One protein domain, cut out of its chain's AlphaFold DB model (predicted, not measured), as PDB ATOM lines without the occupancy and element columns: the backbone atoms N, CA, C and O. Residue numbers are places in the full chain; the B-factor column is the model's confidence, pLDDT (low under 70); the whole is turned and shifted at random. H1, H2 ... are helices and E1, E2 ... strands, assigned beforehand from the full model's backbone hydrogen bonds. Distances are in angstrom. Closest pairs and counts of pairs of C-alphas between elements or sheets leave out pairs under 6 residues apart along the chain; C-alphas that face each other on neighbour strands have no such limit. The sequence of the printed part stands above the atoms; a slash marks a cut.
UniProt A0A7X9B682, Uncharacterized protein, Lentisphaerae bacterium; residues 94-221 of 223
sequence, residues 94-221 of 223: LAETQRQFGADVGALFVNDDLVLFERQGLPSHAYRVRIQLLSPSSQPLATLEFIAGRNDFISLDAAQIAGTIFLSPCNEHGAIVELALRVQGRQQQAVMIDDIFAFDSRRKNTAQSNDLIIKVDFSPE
ATOM      1  N   LEU A  94      25.313   0.664  24.146       55.34
ATOM      2  CA  LEU A  94      24.651   1.650  23.318       55.34
ATOM      3  C   LEU A  94      24.487   2.985  24.067       55.34
ATOM      4  O   LEU A  94      24.827   4.030  23.506       55.34
ATOM      5  N   ALA A  95      24.115   2.957  25.352       56.50
ATOM      6  CA  ALA A  95      24.156   4.141  26.217       56.50
ATOM      7  C   ALA A  95      25.589   4.695  26.360       56.50
ATOM      8  O   ALA A  95      25.817   5.908  26.318       56.50
ATOM      9  N   GLU A  96      26.578   3.805  26.455       53.16
ATOM     10  CA  GLU A  96      27.990   4.178  26.514       53.16
ATOM     11  C   GLU A  96      28.481   4.805  25.197       53.16
ATOM     12  O   GLU A  96      29.228   5.783  25.225       53.16
ATOM     13  N   THR A  97      28.004   4.332  24.039       53.12
ATOM     14  CA  THR A  97      28.298   4.961  22.738       53.12
ATOM     15  C   THR A  97      27.786   6.399  22.708       53.12
ATOM     16  O   THR A  97      28.524   7.308  22.328       53.12
ATOM     17  N   GLN A  98      26.552   6.637  23.152       55.50
ATOM     18  CA  GLN A  98      25.995   7.988  23.183       55.50
ATOM     19  C   GLN A  98      26.784   8.911  24.124       55.50
ATOM     20  O   GLN A  98      27.004  10.081  23.803       55.50
ATOM     21  N   ARG A  99      27.264   8.391  25.263       54.62
ATOM     22  CA  ARG A  99      28.144   9.134  26.180       54.62
ATOM     23  C   ARG A  99      29.467   9.524  25.519       54.62
ATOM     24  O   ARG A  99      29.957  10.626  25.755       54.62
ATOM     25  N   GLN A 100      30.050   8.625  24.728       49.03
ATOM     26  CA  GLN A 100      31.373   8.810  24.131       49.03
ATOM     27  C   GLN A 100      31.358   9.660  22.856       49.03
ATOM     28  O   GLN A 100      32.238  10.501  22.679       49.03
ATOM     29  N   PHE A 101      30.375   9.455  21.979       56.06
ATOM     30  CA  PHE A 101      30.331  10.069  20.646       56.06
ATOM     31  C   PHE A 101      29.280  11.176  20.510       56.06
ATOM     32  O   PHE A 101      29.266  11.894  19.510       56.06
ATOM     33  N   GLY A 102      28.437  11.365  21.528       57.91
ATOM     34  CA  GLY A 102      27.359  12.344  21.518       57.91
ATOM     35  C   GLY A 102      26.086  11.833  20.840       57.91
ATOM     36  O   GLY A 102      26.001  10.708  20.357       57.91
ATOM     37  N   ALA A 103      25.061  12.682  20.834       66.94
ATOM     38  CA  ALA A 103      23.713  12.345  20.372       66.94
ATOM     39  C   ALA A 103      23.576  12.156  18.852       66.94
ATOM     40  O   ALA A 103      22.632  11.508  18.392       66.94
ATOM     41  N   ASP A 104      24.500  12.734  18.090       68.31
ATOM     42  CA  ASP A 104      24.448  12.778  16.628       68.31
ATOM     43  C   ASP A 104      25.112  11.551  15.984       68.31
ATOM     44  O   ASP A 104      25.099  11.398  14.764       68.31
ATOM     45  N   VAL A 105      25.677  10.653  16.799       69.69
ATOM     46  CA  VAL A 105      26.345   9.427  16.356       69.69
ATOM     47  C   VAL A 105      25.600   8.215  16.904       69.69
ATOM     48  O   VAL A 105      25.305   8.119  18.093       69.69
ATOM     49  N   GLY A 106      25.271   7.283  16.016       72.62
ATOM     50  CA  GLY A 106      24.686   5.994  16.346       72.62
ATOM     51  C   GLY A 106      25.726   4.885  16.273       72.62
ATOM     52  O   GLY A 106      26.696   4.979  15.519       72.62
ATOM     53  N   ALA A 107      25.503   3.825  17.047       74.81
ATOM     54  CA  ALA A 107      26.257   2.579  16.977       74.81
ATOM     55  C   ALA A 107      25.373   1.446  16.464       74.81
ATOM     56  O   ALA A 107      24.218   1.301  16.875       74.81
ATOM     57  N   LEU A 108      25.952   0.631  15.592       82.25
ATOM     58  CA  LEU A 108      25.396  -0.621  15.119       82.25
ATOM     59  C   LEU A 108      26.464  -1.700  15.242       82.25
ATOM     60  O   LEU A 108      27.546  -1.583  14.675       82.25
ATOM     61  N   PHE A 109      26.155  -2.766  15.962       77.19
ATOM     62  CA  PHE A 109      26.971  -3.968  15.977       77.19
ATOM     63  C   PHE A 109      26.562  -4.866  14.815       77.19
ATOM     64  O   PHE A 109      25.393  -5.238  14.691       77.19
ATOM     65  N   VAL A 110      27.523  -5.213  13.959       81.94
ATOM     66  CA  VAL A 110      27.399  -6.280  12.961       81.94
ATOM     67  C   VAL A 110      28.163  -7.479  13.497       81.94
ATOM     68  O   VAL A 110      29.389  -7.505  13.478       81.94
ATOM     69  N   ASN A 111      27.443  -8.492  13.964       82.38
ATOM     70  CA  ASN A 111      28.006  -9.560  14.785       82.38
ATOM     71  C   ASN A 111      28.687  -8.961  16.024       82.38
ATOM     72  O   ASN A 111      27.988  -8.455  16.895       82.38
ATOM     73  N   ASP A 112      30.017  -8.996  16.059       74.50
ATOM     74  CA  ASP A 112      30.840  -8.496  17.158       74.50
ATOM     75  C   ASP A 112      31.579  -7.192  16.777       74.50
ATOM     76  O   ASP A 112      32.262  -6.601  17.612       74.50
ATOM     77  N   ASP A 113      31.420  -6.711  15.534       70.75
ATOM     78  CA  ASP A 113      32.105  -5.523  15.024       70.75
ATOM     79  C   ASP A 113      31.236  -4.268  15.159       70.75
ATOM     80  O   ASP A 113      30.105  -4.214  14.667       70.75
ATOM     81  N   LEU A 114      31.795  -3.221  15.767       71.50
ATOM     82  CA  LEU A 114      31.139  -1.924  15.910       71.50
ATOM     83  C   LEU A 114      31.237  -1.100  14.618       71.50
ATOM     84  O   LEU A 114      32.325  -0.850  14.097       71.50
ATOM     85  N   VAL A 115      30.091  -0.615  14.151       73.75
ATOM     86  CA  VAL A 115      29.939   0.346  13.057       73.75
ATOM     87  C   VAL A 115      29.297   1.610  13.609       73.75
ATOM     88  O   VAL A 115      28.277   1.547  14.293       73.75
ATOM     89  N   LEU A 116      29.881   2.763  13.294       76.62
ATOM     90  CA  LEU A 116      29.314   4.065  13.638       76.62
ATOM     91  C   LEU A 116      28.594   4.663  12.431       76.62
ATOM     92  O   LEU A 116      29.009   4.460  11.290       76.62
ATOM     93  N   PHE A 117      27.528   5.414  12.683       74.62
ATOM     94  CA  PHE A 117      26.763   6.102  11.645       74.62
ATOM     95  C   PHE A 117      26.223   7.446  12.141       74.62
ATOM     96  O   PHE A 117      26.080   7.668  13.342       74.62
ATOM     97  N   GLU A 118      25.909   8.348  11.213       75.69
ATOM     98  CA  GLU A 118      25.300   9.642  11.538       75.69
ATOM     99  C   GLU A 118      23.813   9.486  11.862       75.69
ATOM    100  O   GLU A 118      23.064   8.837  11.124       75.69
ATOM    101  N   ARG A 119      23.361  10.131  12.941       70.69
ATOM    102  CA  ARG A 119      21.941  10.220  13.288       70.69
ATOM    103  C   ARG A 119      21.345  11.523  12.803       70.69
ATOM    104  O   ARG A 119      21.983  12.568  12.773       70.69
ATOM    105  N   GLN A 120      20.057  11.462  12.492       67.81
ATOM    106  CA  GLN A 120      19.281  12.646  12.121       67.81
ATOM    107  C   GLN A 120      18.787  13.433  13.345       67.81
ATOM    108  O   GLN A 120      18.263  14.535  13.193       67.81
ATOM    109  N   GLY A 121      18.943  12.871  14.547       64.94
ATOM    110  CA  GLY A 121      18.626  13.511  15.817       64.94
ATOM    111  C   GLY A 121      18.464  12.511  16.963       64.94
ATOM    112  O   GLY A 121      18.489  11.293  16.771       64.94
ATOM    113  N   LEU A 122      18.269  13.051  18.164       63.75
ATOM    114  CA  LEU A 122      18.053  12.282  19.388       63.75
ATOM    115  C   LEU A 122      16.665  11.612  19.365       63.75
ATOM    116  O   LEU A 122      15.655  12.308  19.211       63.75
ATOM    117  N   PRO A 123      16.568  10.283  19.534       64.88
ATOM    118  CA  PRO A 123      15.283   9.611  19.599       64.88
ATOM    119  C   PRO A 123      14.589   9.985  20.910       64.88
ATOM    120  O   PRO A 123      15.128   9.783  21.992       64.88
ATOM    121  N   SER A 124      13.365  10.504  20.820       62.38
ATOM    122  CA  SER A 124      12.542  10.765  22.009       62.38
ATOM    123  C   SER A 124      12.085   9.477  22.697       62.38
ATOM    124  O   SER A 124      11.785   9.488  23.884       62.38
ATOM    125  N   HIS A 125      11.994   8.387  21.933       68.88
ATOM    126  CA  HIS A 125      11.702   7.034  22.390       68.88
ATOM    127  C   HIS A 125      12.632   6.103  21.624       68.88
ATOM    128  O   HIS A 125      12.511   5.981  20.398       68.88
ATOM    129  N   ALA A 126      13.575   5.511  22.341       75.19
ATOM    130  CA  ALA A 126      14.589   4.642  21.786       75.19
ATOM    131  C   ALA A 126      14.177   3.175  21.940       75.19
ATOM    132  O   ALA A 126      13.645   2.748  22.968       75.19
ATOM    133  N   TYR A 127      14.398   2.411  20.879       77.44
ATOM    134  CA  TYR A 127      14.236   0.969  20.878       77.44
ATOM    135  C   TYR A 127      15.585   0.358  20.583       77.44
ATOM    136  O   TYR A 127      16.263   0.760  19.633       77.44
ATOM    137  N   ARG A 128      15.921  -0.671  21.352       82.25
ATOM    138  CA  ARG A 128      16.961  -1.596  20.945       82.25
ATOM    139  C   ARG A 128      16.363  -2.536  19.909       82.25
ATOM    140  O   ARG A 128      15.369  -3.219  20.167       82.25
ATOM    141  N   VAL A 129      16.963  -2.526  18.728       85.75
ATOM    142  CA  VAL A 129      16.555  -3.321  17.577       85.75
ATOM    143  C   VAL A 129      17.597  -4.393  17.360       85.75
ATOM    144  O   VAL A 129      18.775  -4.088  17.181       85.75
ATOM    145  N   ARG A 130      17.158  -5.650  17.342       89.75
ATOM    146  CA  ARG A 130      18.006  -6.786  17.002       89.75
ATOM    147  C   ARG A 130      17.440  -7.513  15.796       89.75
ATOM    148  O   ARG A 130      16.318  -8.011  15.834       89.75
ATOM    149  N   ILE A 131      18.239  -7.609  14.742       91.00
ATOM    150  CA  ILE A 131      17.904  -8.317  13.508       91.00
ATOM    151  C   ILE A 131      18.830  -9.521  13.388       91.00
ATOM    152  O   ILE A 131      20.046  -9.376  13.287       91.00
ATOM    153  N   GLN A 132      18.269 -10.726  13.390       92.88
ATOM    154  CA  GLN A 132      19.014 -11.954  13.131       92.88
ATOM    155  C   GLN A 132      18.731 -12.435  11.714       92.88
ATOM    156  O   GLN A 132      17.575 -12.643  11.341       92.88
ATOM    157  N   LEU A 133      19.798 -12.656  10.952       92.88
ATOM    158  CA  LEU A 133      19.746 -13.241   9.619       92.88
ATOM    159  C   LEU A 133      20.156 -14.700   9.724       92.88
ATOM    160  O   LEU A 133      21.264 -15.002  10.174       92.88
ATOM    161  N   LEU A 134      19.273 -15.603   9.315       92.94
ATOM    162  CA  LEU A 134      19.510 -17.039   9.352       92.94
ATOM    163  C   LEU A 134      19.370 -17.633   7.949       92.94
ATOM    164  O   LEU A 134      18.581 -17.156   7.134       92.94
ATOM    165  N   SER A 135      20.107 -18.708   7.686       91.44
ATOM    166  CA  SER A 135      19.913 -19.546   6.504       91.44
ATOM    167  C   SER A 135      18.535 -20.231   6.533       91.44
ATOM    168  O   SER A 135      17.898 -20.289   7.592       91.44
ATOM    169  N   PRO A 136      18.091 -20.870   5.432       89.00
ATOM    170  CA  PRO A 136      16.859 -21.665   5.427       89.00
ATOM    171  C   PRO A 136      16.908 -22.835   6.422       89.00
ATOM    172  O   PRO A 136      15.891 -23.246   6.971       89.00
ATOM    173  N   SER A 137      18.113 -23.338   6.713       91.31
ATOM    174  CA  SER A 137      18.373 -24.350   7.743       91.31
ATOM    175  C   SER A 137      18.446 -23.777   9.167       91.31
ATOM    176  O   SER A 137      18.857 -24.479  10.089       91.31
ATOM    177  N   SER A 138      18.042 -22.517   9.367       89.50
ATOM    178  CA  SER A 138      18.076 -21.790  10.645       89.50
ATOM    179  C   SER A 138      19.475 -21.598  11.246       89.50
ATOM    180  O   SER A 138      19.599 -21.333  12.443       89.50
ATOM    181  N   GLN A 139      20.538 -21.696  10.443       91.94
ATOM    182  CA  GLN A 139      21.894 -21.392  10.902       91.94
ATOM    183  C   GLN A 139      22.135 -19.876  10.893       91.94
ATOM    184  O   GLN A 139      21.773 -19.219   9.917       91.94
ATOM    185  N   PRO A 140      22.753 -19.296  11.935       92.12
ATOM    186  CA  PRO A 140      22.996 -17.859  12.000       92.12
ATOM    187  C   PRO A 140      24.042 -17.408  10.976       92.12
ATOM    188  O   PRO A 140      25.177 -17.884  10.983       92.12
ATOM    189  N   LEU A 141      23.660 -16.454  10.130       93.00
ATOM    190  CA  LEU A 141      24.515 -15.848   9.107       93.00
ATOM    191  C   LEU A 141      25.083 -14.508   9.572       93.00
ATOM    192  O   LEU A 141      26.282 -14.280   9.429       93.00
ATOM    193  N   ALA A 142      24.241 -13.648  10.152       93.25
ATOM    194  CA  ALA A 142      24.662 -12.397  10.779       93.25
ATOM    195  C   ALA A 142      23.674 -11.948  11.865       93.25
ATOM    196  O   ALA A 142      22.522 -12.388  11.910       93.25
ATOM    197  N   THR A 143      24.116 -11.061  12.751       91.94
ATOM    198  CA  THR A 143      23.250 -10.342  13.697       91.94
ATOM    199  C   THR A 143      23.545  -8.857  13.599       91.94
ATOM    200  O   THR A 143      24.709  -8.481  13.580       91.94
ATOM    201  N   LEU A 144      22.504  -8.037  13.525       92.00
ATOM    202  CA  LEU A 144      22.595  -6.584  13.585       92.00
ATOM    203  C   LEU A 144      21.936  -6.128  14.882       92.00
ATOM    204  O   LEU A 144      20.818  -6.561  15.168       92.00
ATOM    205  N   GLU A 145      22.596  -5.272  15.650       88.25
ATOM    206  CA  GLU A 145      22.047  -4.730  16.894       88.25
ATOM    207  C   GLU A 145      22.361  -3.241  17.019       88.25
ATOM    208  O   GLU A 145      23.511  -2.833  16.879       88.25
ATOM    209  N   PHE A 146      21.335  -2.418  17.228       85.44
ATOM    210  CA  PHE A 146      21.469  -0.960  17.268       85.44
ATOM    211  C   PHE A 146      20.317  -0.312  18.039       85.44
ATOM    212  O   PHE A 146      19.271  -0.927  18.257       85.44
ATOM    213  N   ILE A 147      20.498   0.956  18.417       80.25
ATOM    214  CA  ILE A 147      19.399   1.806  18.881       80.25
ATOM    215  C   ILE A 147      18.825   2.570  17.699       80.25
ATOM    216  O   ILE A 147      19.553   3.246  16.973       80.25
ATOM    217  N   ALA A 148      17.503   2.551  17.583       79.69
ATOM    218  CA  ALA A 148      16.779   3.428  16.680       79.69
ATOM    219  C   ALA A 148      15.626   4.140  17.381       79.69
ATOM    220  O   ALA A 148      15.043   3.648  18.350       79.69
ATOM    221  N   GLY A 149      15.290   5.323  16.868       76.56
ATOM    222  CA  GLY A 149      14.019   5.963  17.192       76.56
ATOM    223  C   GLY A 149      12.839   5.278  16.499       76.56
ATOM    224  O   GLY A 149      13.012   4.447  15.611       76.56
ATOM    225  N   ARG A 150      11.609   5.683  16.851       71.06
ATOM    226  CA  ARG A 150      10.385   5.212  16.162       71.06
ATOM    227  C   ARG A 150      10.354   5.548  14.674       71.06
ATOM    228  O   ARG A 150       9.686   4.847  13.922       71.06
ATOM    229  N   ASN A 151      10.998   6.646  14.294       77.56
ATOM    230  CA  ASN A 151      11.113   7.119  12.926       77.56
ATOM    231  C   ASN A 151      12.578   7.482  12.678       77.56
ATOM    232  O   ASN A 151      13.013   8.549  13.111       77.56
ATOM    233  N   ASP A 152      13.339   6.575  12.081       78.94
ATOM    234  CA  ASP A 152      14.781   6.733  11.919       78.94
ATOM    235  C   ASP A 152      15.219   6.238  10.543       78.94
ATOM    236  O   ASP A 152      14.706   5.242  10.033       78.94
ATOM    237  N   PHE A 153      16.169   6.943   9.941       83.38
ATOM    238  CA  PHE A 153      16.763   6.568   8.664       83.38
ATOM    239  C   PHE A 153      18.272   6.517   8.838       83.38
ATOM    240  O   PHE A 153      18.928   7.543   9.039       83.38
ATOM    241  N   ILE A 154      18.805   5.311   8.716       84.88
ATOM    242  CA  ILE A 154      20.200   4.981   8.954       84.88
ATOM    243  C   ILE A 154      20.825   4.638   7.606       84.88
ATOM    244  O   ILE A 154      20.359   3.740   6.905       84.88
ATOM    245  N   SER A 155      21.888   5.354   7.250       82.56
ATOM    246  CA  SER A 155      22.712   5.060   6.078       82.56
ATOM    247  C   SER A 155      24.039   4.485   6.549       82.56
ATOM    248  O   SER A 155      24.693   5.070   7.407       82.56
ATOM    249  N   LEU A 156      24.433   3.354   5.977       85.50
ATOM    250  CA  LEU A 156      25.627   2.607   6.349       85.50
ATOM    251  C   LEU A 156      26.558   2.510   5.142       85.50
ATOM    252  O   LEU A 156      26.124   2.155   4.045       85.50
ATOM    253  N   ASP A 157      27.833   2.800   5.365       85.12
ATOM    254  CA  ASP A 157      28.904   2.630   4.385       85.12
ATOM    255  C   ASP A 157      30.176   2.174   5.111       85.12
ATOM    256  O   ASP A 157      31.058   2.962   5.449       85.12
ATOM    257  N   ALA A 158      30.212   0.888   5.451       77.56
ATOM    258  CA  ALA A 158      31.319   0.237   6.135       77.56
ATOM    259  C   ALA A 158      31.710  -1.061   5.414       77.56
ATOM    260  O   ALA A 158      30.940  -1.632   4.642       77.56
ATOM    261  N   ALA A 159      32.914  -1.566   5.690       80.12
ATOM    262  CA  ALA A 159      33.422  -2.775   5.040       80.12
ATOM    263  C   ALA A 159      32.520  -4.000   5.287       80.12
ATOM    264  O   ALA A 159      32.253  -4.768   4.362       80.12
ATOM    265  N   GLN A 160      32.020  -4.151   6.517       78.19
ATOM    266  CA  GLN A 160      31.161  -5.265   6.922       78.19
ATOM    267  C   GLN A 160      29.667  -5.055   6.622       78.19
ATOM    268  O   GLN A 160      28.900  -6.020   6.654       78.19
ATOM    269  N   ILE A 161      29.227  -3.824   6.342       90.94
ATOM    270  CA  ILE A 161      27.823  -3.518   6.054       90.94
ATOM    271  C   ILE A 161      27.679  -2.238   5.232       90.94
ATOM    272  O   ILE A 161      28.249  -1.203   5.566       90.94
ATOM    273  N   ALA A 162      26.854  -2.289   4.193       89.12
ATOM    274  CA  ALA A 162      26.503  -1.120   3.399       89.12
ATOM    275  C   ALA A 162      25.017  -1.128   3.043       89.12
ATOM    276  O   ALA A 162      24.432  -2.195   2.835       89.12
ATOM    277  N   GLY A 163      24.421   0.057   2.935       86.25
ATOM    278  CA  GLY A 163      23.027   0.230   2.538       86.25
ATOM    279  C   GLY A 163      22.234   1.090   3.514       86.25
ATOM    280  O   GLY A 163      22.783   1.991   4.145       86.25
ATOM    281  N   THR A 164      20.931   0.842   3.612       88.31
ATOM    282  CA  THR A 164      20.020   1.669   4.407       88.31
ATOM    283  C   THR A 164      19.073   0.842   5.262       88.31
ATOM    284  O   THR A 164      18.575  -0.201   4.833       88.31
ATOM    285  N   ILE A 165      18.788   1.357   6.455       88.75
ATOM    286  CA  ILE A 165      17.733   0.878   7.346       88.75
ATOM    287  C   ILE A 165      16.774   2.039   7.562       88.75
ATOM    288  O   ILE A 165      17.194   3.122   7.971       88.75
ATOM    289  N   PHE A 166      15.491   1.817   7.315       84.69
ATOM    290  CA  PHE A 166      14.451   2.783   7.633       84.69
ATOM    291  C   PHE A 166      13.454   2.171   8.609       84.69
ATOM    292  O   PHE A 166      12.965   1.065   8.399       84.69
ATOM    293  N   LEU A 167      13.167   2.894   9.686       81.56
ATOM    294  CA  LEU A 167      12.156   2.547  10.668       81.56
ATOM    295  C   LEU A 167      11.085   3.624  10.651       81.56
ATOM    296  O   LEU A 167      11.409   4.804  10.731       81.56
ATOM    297  N   SER A 168       9.821   3.220  10.588       80.25
ATOM    298  CA  SER A 168       8.674   4.127  10.661       80.25
ATOM    299  C   SER A 168       7.594   3.541  11.565       80.25
ATOM    300  O   SER A 168       7.344   2.336  11.502       80.25
ATOM    301  N   PRO A 169       6.878   4.349  12.366       75.62
ATOM    302  CA  PRO A 169       5.746   3.846  13.132       75.62
ATOM    303  C   PRO A 169       4.640   3.348  12.189       75.62
ATOM    304  O   PRO A 169       4.319   3.995  11.194       75.62
ATOM    305  N   CYS A 170       4.039   2.209  12.528       67.94
ATOM    306  CA  CYS A 170       2.838   1.681  11.878       67.94
ATOM    307  C   CYS A 170       1.601   1.960  12.739       67.94
ATOM    308  O   CYS A 170       0.570   2.388  12.231       67.94
ATOM    309  N   ASN A 171       1.704   1.704  14.046       72.12
ATOM    310  CA  ASN A 171       0.683   1.997  15.051       72.12
ATOM    311  C   ASN A 171       1.346   2.178  16.437       72.12
ATOM    312  O   ASN A 171       2.561   2.375  16.532       72.12
ATOM    313  N   GLU A 172       0.568   2.153  17.522       70.06
ATOM    314  CA  GLU A 172       1.077   2.327  18.894       70.06
ATOM    315  C   GLU A 172       2.086   1.253  19.327       70.06
ATOM    316  O   GLU A 172       2.988   1.541  20.112       70.06
ATOM    317  N   HIS A 173       1.967   0.038  18.792       69.50
ATOM    318  CA  HIS A 173       2.788  -1.118  19.164       69.50
ATOM    319  C   HIS A 173       3.525  -1.737  17.979       69.50
ATOM    320  O   HIS A 173       4.130  -2.792  18.117       69.50
ATOM    321  N   GLY A 174       3.463  -1.120  16.806       69.69
ATOM    322  CA  GLY A 174       4.013  -1.684  15.591       69.69
ATOM    323  C   GLY A 174       4.759  -0.652  14.781       69.69
ATOM    324  O   GLY A 174       4.435   0.540  14.800       69.69
ATOM    325  N   ALA A 175       5.751  -1.121  14.046       75.56
ATOM    326  CA  ALA A 175       6.502  -0.304  13.118       75.56
ATOM    327  C   ALA A 175       6.810  -1.089  11.842       75.56
ATOM    328  O   ALA A 175       6.532  -2.282  11.726       75.56
ATOM    329  N   ILE A 176       7.286  -0.361  10.847       78.06
ATOM    330  CA  ILE A 176       7.741  -0.879   9.570       78.06
ATOM    331  C   ILE A 176       9.259  -0.750   9.579       78.06
ATOM    332  O   ILE A 176       9.763   0.332   9.876       78.06
ATOM    333  N   VAL A 177       9.967  -1.844   9.288       81.50
ATOM    334  CA  VAL A 177      11.391  -1.805   8.947       81.50
ATOM    335  C   VAL A 177      11.528  -2.055   7.457       81.50
ATOM    336  O   VAL A 177      11.063  -3.077   6.958       81.50
ATOM    337  N   GLU A 178      12.207  -1.151   6.773       85.12
ATOM    338  CA  GLU A 178      12.720  -1.353   5.424       85.12
ATOM    339  C   GLU A 178      14.236  -1.549   5.500       85.12
ATOM    340  O   GLU A 178      14.956  -0.760   6.120       85.12
ATOM    341  N   LEU A 179      14.707  -2.642   4.907       86.19
ATOM    342  CA  LEU A 179      16.096  -3.071   4.893       86.19
ATOM    343  C   LEU A 179      16.545  -3.205   3.447       86.19
ATOM    344  O   LEU A 179      16.095  -4.106   2.750       86.19
ATOM    345  N   ALA A 180      17.486  -2.362   3.036       88.19
ATOM    346  CA  ALA A 180      18.208  -2.508   1.780       88.19
ATOM    347  C   ALA A 180      19.695  -2.593   2.116       88.19
ATOM    348  O   ALA A 180      20.388  -1.578   2.175       88.19
ATOM    349  N   LEU A 181      20.169  -3.799   2.437       90.81
ATOM    350  CA  LEU A 181      21.471  -4.035   3.054       90.81
ATOM    351  C   LEU A 181      22.284  -5.091   2.314       90.81
ATOM    352  O   LEU A 181      21.791  -6.149   1.926       90.81
ATOM    353  N   ARG A 182      23.587  -4.837   2.234       92.81
ATOM    354  CA  ARG A 182      24.617  -5.842   1.994       92.81
ATOM    355  C   ARG A 182      25.404  -6.021   3.282       92.81
ATOM    356  O   ARG A 182      26.060  -5.084   3.724       92.81
ATOM    357  N   VAL A 183      25.368  -7.218   3.853       93.06
ATOM    358  CA  VAL A 183      26.043  -7.559   5.111       93.06
ATOM    359  C   VAL A 183      27.102  -8.622   4.847       93.06
ATOM    360  O   VAL A 183      26.855  -9.585   4.122       93.06
ATOM    361  N   GLN A 184      28.279  -8.482   5.446       90.56
ATOM    362  CA  GLN A 184      29.263  -9.554   5.502       90.56
ATOM    363  C   GLN A 184      28.886 -10.524   6.630       90.56
ATOM    364  O   GLN A 184      28.899 -10.185   7.812       90.56
ATOM    365  N   GLY A 185      28.499 -11.740   6.254       87.50
ATOM    366  CA  GLY A 185      28.165 -12.809   7.185       87.50
ATOM    367  C   GLY A 185      29.385 -13.341   7.938       87.50
ATOM    368  O   GLY A 185      30.536 -13.078   7.585       87.50
ATOM    369  N   ARG A 186      29.129 -14.155   8.965       83.56
ATOM    370  CA  ARG A 186      30.154 -14.718   9.865       83.56
ATOM    371  C   ARG A 186      31.229 -15.563   9.173       83.56
ATOM    372  O   ARG A 186      32.322 -15.700   9.706       83.56
ATOM    373  N   GLN A 187      30.938 -16.138   8.008       85.94
ATOM    374  CA  GLN A 187      31.894 -16.907   7.197       85.94
ATOM    375  C   GLN A 187      32.370 -16.102   5.973       85.94
ATOM    376  O   GLN A 187      32.750 -16.679   4.958       85.94
ATOM    377  N   GLN A 188      32.330 -14.766   6.056       81.44
ATOM    378  CA  GLN A 188      32.701 -13.817   4.998       81.44
ATOM    379  C   GLN A 188      31.856 -13.892   3.715       81.44
ATOM    380  O   GLN A 188      32.195 -13.270   2.709       81.44
ATOM    381  N   GLN A 189      30.725 -14.593   3.746       87.56
ATOM    382  CA  GLN A 189      29.752 -14.586   2.660       87.56
ATOM    383  C   GLN A 189      28.973 -13.268   2.631       87.56
ATOM    384  O   GLN A 189      28.607 -12.733   3.676       87.56
ATOM    385  N   ALA A 190      28.675 -12.746   1.442       88.94
ATOM    386  CA  ALA A 190      27.787 -11.596   1.314       88.94
ATOM    387  C   ALA A 190      26.325 -12.042   1.483       88.94
ATOM    388  O   ALA A 190      25.866 -12.947   0.790       88.94
ATOM    389  N   VAL A 191      25.603 -11.385   2.386       90.62
ATOM    390  CA  VAL A 191      24.166 -11.561   2.610       90.62
ATOM    391  C   VAL A 191      23.460 -10.304   2.116       90.62
ATOM    392  O   VAL A 191      23.764  -9.203   2.573       90.62
ATOM    393  N   MET A 192      22.544 -10.472   1.168       89.88
ATOM    394  CA  MET A 192      21.749  -9.381   0.608       89.88
ATOM    395  C   MET A 192      20.350  -9.411   1.217       89.88
ATOM    396  O   MET A 192      19.724 -10.468   1.254       89.88
ATOM    397  N   ILE A 193      19.872  -8.258   1.670       86.31
ATOM    398  CA  ILE A 193      18.507  -8.048   2.149       86.31
ATOM    399  C   ILE A 193      17.939  -6.865   1.376       86.31
ATOM    400  O   ILE A 193      18.590  -5.824   1.304       86.31
ATOM    401  N   ASP A 194      16.754  -7.027   0.811       84.12
ATOM    402  CA  ASP A 194      16.028  -5.958   0.126       84.12
ATOM    403  C   ASP A 194      14.535  -6.179   0.354       84.12
ATOM    404  O   ASP A 194      13.851  -6.811  -0.452       84.12
ATOM    405  N   ASP A 195      14.062  -5.771   1.530       75.75
ATOM    406  CA  ASP A 195      12.725  -6.099   2.002       75.75
ATOM    407  C   ASP A 195      12.140  -5.075   2.962       75.75
ATOM    408  O   ASP A 195      12.839  -4.324   3.643       75.75
ATOM    409  N   ILE A 196      10.815  -5.126   3.069       72.25
ATOM    410  CA  ILE A 196      10.021  -4.308   3.976       72.25
ATOM    411  C   ILE A 196       9.151  -5.235   4.818       72.25
ATOM    412  O   ILE A 196       8.431  -6.082   4.285       72.25
ATOM    413  N   PHE A 197       9.181  -5.046   6.133       74.25
ATOM    414  CA  PHE A 197       8.420  -5.844   7.087       74.25
ATOM    415  C   PHE A 197       7.668  -4.946   8.058       74.25
ATOM    416  O   PHE A 197       8.230  -3.999   8.603       74.25
ATOM    417  N   ALA A 198       6.410  -5.282   8.330       69.00
ATOM    418  CA  ALA A 198       5.689  -4.746   9.475       69.00
ATOM    419  C   ALA A 198       5.887  -5.676  10.677       69.00
ATOM    420  O   ALA A 198       5.840  -6.899  10.539       69.00
ATOM    421  N   PHE A 199       6.090  -5.103  11.855       73.25
ATOM    422  CA  PHE A 199       6.339  -5.846  13.083       73.25
ATOM    423  C   PHE A 199       5.510  -5.290  14.245       73.25
ATOM    424  O   PHE A 199       5.177  -4.106  14.261       73.25
ATOM    425  N   ASP A 200       5.190  -6.146  15.220       70.94
ATOM    426  CA  ASP A 200       4.553  -5.778  16.496       70.94
ATOM    427  C   ASP A 200       5.567  -5.993  17.629       70.94
ATOM    428  O   ASP A 200       6.091  -7.095  17.798       70.94
ATOM    429  N   SER A 201       5.848  -4.955  18.416       70.19
ATOM    430  CA  SER A 201       6.826  -4.972  19.511       70.19
ATOM    431  C   SER A 201       6.427  -5.890  20.669       70.19
ATOM    432  O   SER A 201       7.237  -6.162  21.550       70.19
ATOM    433  N   ARG A 202       5.179  -6.365  20.715       73.44
ATOM    434  CA  ARG A 202       4.681  -7.286  21.752       73.44
ATOM    435  C   ARG A 202       4.883  -8.754  21.385       73.44
ATOM    436  O   ARG A 202       4.513  -9.634  22.160       73.44
ATOM    437  N   ARG A 203       5.396  -9.045  20.187       74.31
ATOM    438  CA  ARG A 203       5.568 -10.407  19.669       74.31
ATOM    439  C   ARG A 203       6.954 -10.560  19.056       74.31
ATOM    440  O   ARG A 203       7.566  -9.589  18.631       74.31
ATOM    441  N   LYS A 204       7.441 -11.799  18.984       73.31
ATOM    442  CA  LYS A 204       8.621 -12.113  18.172       73.31
ATOM    443  C   LYS A 204       8.216 -12.089  16.708       73.31
ATOM    444  O   LYS A 204       7.266 -12.779  16.333       73.31
ATOM    445  N   ASN A 205       8.928 -11.317  15.898       76.75
ATOM    446  CA  ASN A 205       8.620 -11.176  14.482       76.75
ATOM    447  C   ASN A 205       9.599 -12.034  13.685       76.75
ATOM    448  O   ASN A 205      10.813 -11.957  13.865       76.75
ATOM    449  N   THR A 206       9.069 -12.910  12.842       80.81
ATOM    450  CA  THR A 206       9.862 -13.731  11.927       80.81
ATOM    451  C   THR A 206       9.268 -13.580  10.544       80.81
ATOM    452  O   THR A 206       8.085 -13.848  10.346       80.81
ATOM    453  N   ALA A 207      10.096 -13.147   9.608       77.81
ATOM    454  CA  ALA A 207       9.772 -13.083   8.202       77.81
ATOM    455  C   ALA A 207      10.691 -14.035   7.440       77.81
ATOM    456  O   ALA A 207      11.848 -14.243   7.806       77.81
ATOM    457  N   GLN A 208      10.161 -14.620   6.375       75.25
ATOM    458  CA  GLN A 208      10.962 -15.339   5.403       75.25
ATOM    459  C   GLN A 208      11.037 -14.471   4.154       75.25
ATOM    460  O   GLN A 208      10.004 -14.065   3.624       75.25
ATOM    461  N   SER A 209      12.254 -14.184   3.710       72.81
ATOM    462  CA  SER A 209      12.506 -13.490   2.456       72.81
ATOM    463  C   SER A 209      13.523 -14.275   1.653       72.81
ATOM    464  O   SER A 209      14.629 -14.526   2.126       72.81
ATOM    465  N   ASN A 210      13.150 -14.656   0.430       74.81
ATOM    466  CA  ASN A 210      13.991 -15.466  -0.448       74.81
ATOM    467  C   ASN A 210      14.547 -16.704   0.301       74.81
ATOM    468  O   ASN A 210      13.786 -17.446   0.930       74.81
ATOM    469  N   ASP A 211      15.873 -16.882   0.277       83.06
ATOM    470  CA  ASP A 211      16.632 -17.929   0.974       83.06
ATOM    471  C   ASP A 211      17.106 -17.502   2.381       83.06
ATOM    472  O   ASP A 211      18.103 -18.009   2.898       83.06
ATOM    473  N   LEU A 212      16.429 -16.542   3.016       87.94
ATOM    474  CA  LEU A 212      16.784 -16.001   4.328       87.94
ATOM    475  C   LEU A 212      15.586 -16.026   5.277       87.94
ATOM    476  O   LEU A 212      14.454 -15.692   4.927       87.94
ATOM    477  N   ILE A 213      15.857 -16.388   6.528       88.56
ATOM    478  CA  ILE A 213      14.931 -16.182   7.639       88.56
ATOM    479  C   ILE A 213      15.421 -14.956   8.401       88.56
ATOM    480  O   ILE A 213      16.555 -14.924   8.880       88.56
ATOM    481  N   ILE A 214      14.555 -13.960   8.535       89.06
ATOM    482  CA  ILE A 214      14.840 -12.705   9.222       89.06
ATOM    483  C   ILE A 214      14.003 -12.677  10.494       89.06
ATOM    484  O   ILE A 214      12.772 -12.709  10.450       89.06
ATOM    485  N   LYS A 215      14.672 -12.632  11.644       90.06
ATOM    486  CA  LYS A 215      14.018 -12.434  12.940       90.06
ATOM    487  C   LYS A 215      14.305 -11.036  13.430       90.06
ATOM    488  O   LYS A 215      15.459 -10.617  13.409       90.06
ATOM    489  N   VAL A 216      13.267 -10.341  13.872       86.19
ATOM    490  CA  VAL A 216      13.397  -8.981  14.380       86.19
ATOM    491  C   VAL A 216      12.779  -8.895  15.766       86.19
ATOM    492  O   VAL A 216      11.585  -9.154  15.946       86.19
ATOM    493  N   ASP A 217      13.615  -8.512  16.724       85.06
ATOM    494  CA  ASP A 217      13.240  -8.270  18.108       85.06
ATOM    495  C   ASP A 217      13.392  -6.775  18.416       85.06
ATOM    496  O   ASP A 217      14.416  -6.157  18.115       85.06
ATOM    497  N   PHE A 218      12.353  -6.207  19.028       78.88
ATOM    498  CA  PHE A 218      12.330  -4.835  19.524       78.88
ATOM    499  C   PHE A 218      12.112  -4.870  21.024       78.88
ATOM    500  O   PHE A 218      11.057  -5.307  21.486       78.88
ATOM    501  N   SER A 219      13.081  -4.372  21.781       77.25
ATOM    502  CA  SER A 219      12.907  -4.123  23.206       77.25
ATOM    503  C   SER A 219      12.916  -2.616  23.453       77.25
ATOM    504  O   SER A 219      13.816  -1.935  22.948       77.25
ATOM    505  N   PRO A 220      11.941  -2.076  24.210       71.31
ATOM    506  CA  PRO A 220      12.048  -0.719  24.725       71.31
ATOM    507  C   PRO A 220      13.375  -0.588  25.466       71.31
ATOM    508  O   PRO A 220      13.717  -1.464  26.264       71.31
ATOM    509  N   GLU A 221      14.122   0.472  25.191       63.59
ATOM    510  CA  GLU A 221      15.264   0.799  26.030       63.59
ATOM    511  C   GLU A 221      14.721   1.312  27.368       63.59
ATOM    512  O   GLU A 221      13.887   2.223  27.401       63.59
TER     513      GLU A 221
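This is residues 94 to 221 of the 223 residues of an uncharacterized protein of Lentisphaerae bacterium (UniProt A0A7X9B682). Two antiparallel sheets lie face to face as a sandwich, a twisted one of six strands and one of four, their strands crossed at 50 degrees. The short helix H1 packs on the outside of the six-strand sheet, at E1. The printed part has 128 residues, with H1 followed by ten named strands, E1 to E10; the sheet orders are E2 E1 E4 E3 E10 E9 and E5 E6 E7 E8. The class is mostly strand, and the whole is compact, with a radius of gyration of the C-alphas of 13.8 A and spans of 38 by 33 by 19 A.

In the six-strand sheet, E2 is residues 113 to 118, E1 105 to 110, E4 140 to 149 with 26.0 A, E3 126 to 134 with 25.5 A, E10 212 to 220 with 25.9 A, and E9 205 to 209. C-alpha 220 is at (12.048, -0.719, 24.725). In the other sheet, E5 is residues 152 to 157, E6 161 to 169 with 24.3 A, E7 174 to 184 with 28.3 A, and E8 190 to 200 with 28.4 A. E7 bends by 64 degrees at residue 180 and E8 by 68 degrees at residue 196. H1, residues 94 to 101, begins with C-alpha 94 at (24.651, 1.650, 23.318).

In the larger sheet E2 and E9 are the edge strands. Within hydrogen-bond range are N 108 and O 115 of E1 and E2 at 2.8 A, N 109 and O 145 of E1 and E4 at 2.8 A, N 129 and O 146 of E3 and E4 at 2.8 A, N 130 and O 217 of E3 and E10 at 2.9 A, and N 207 and O 214 of E9 and E10 at 2.8 A. E5 to E8 form a meander, each strand the antiparallel neighbour of the one before, with N 154 and O 165 at 2.8 A, N 164 and O 180 at 2.9 A, and N 179 and O 195 at 2.8 A. Between the sheets, the closest C-alphas of E2 and E5 are Phe 117 and Leu 156, 6.4 A; those of E8 and E9 are Phe 199 and Asn 205, 6.0 A. H1 is on the larger sheet, over E1, at a height over the sheet of 7.9 A and slantwise to the strands, at 50 degrees to E1 on the local plane; Thr 97 and Ala 107 are their closest C-alphas, 6.6 A. In H1 every O i to N i+4 pair is within hydrogen-bond range.

The C-alphas of Gly 102 and Ser 137 are the farthest apart, 40.2 A. The printed part has no cut; its links are tight except the short E2 to E3. Mean pLDDT of the printed part is 78.6, and 23 residues are under 70, among them 94 to 105 and 120 to 125.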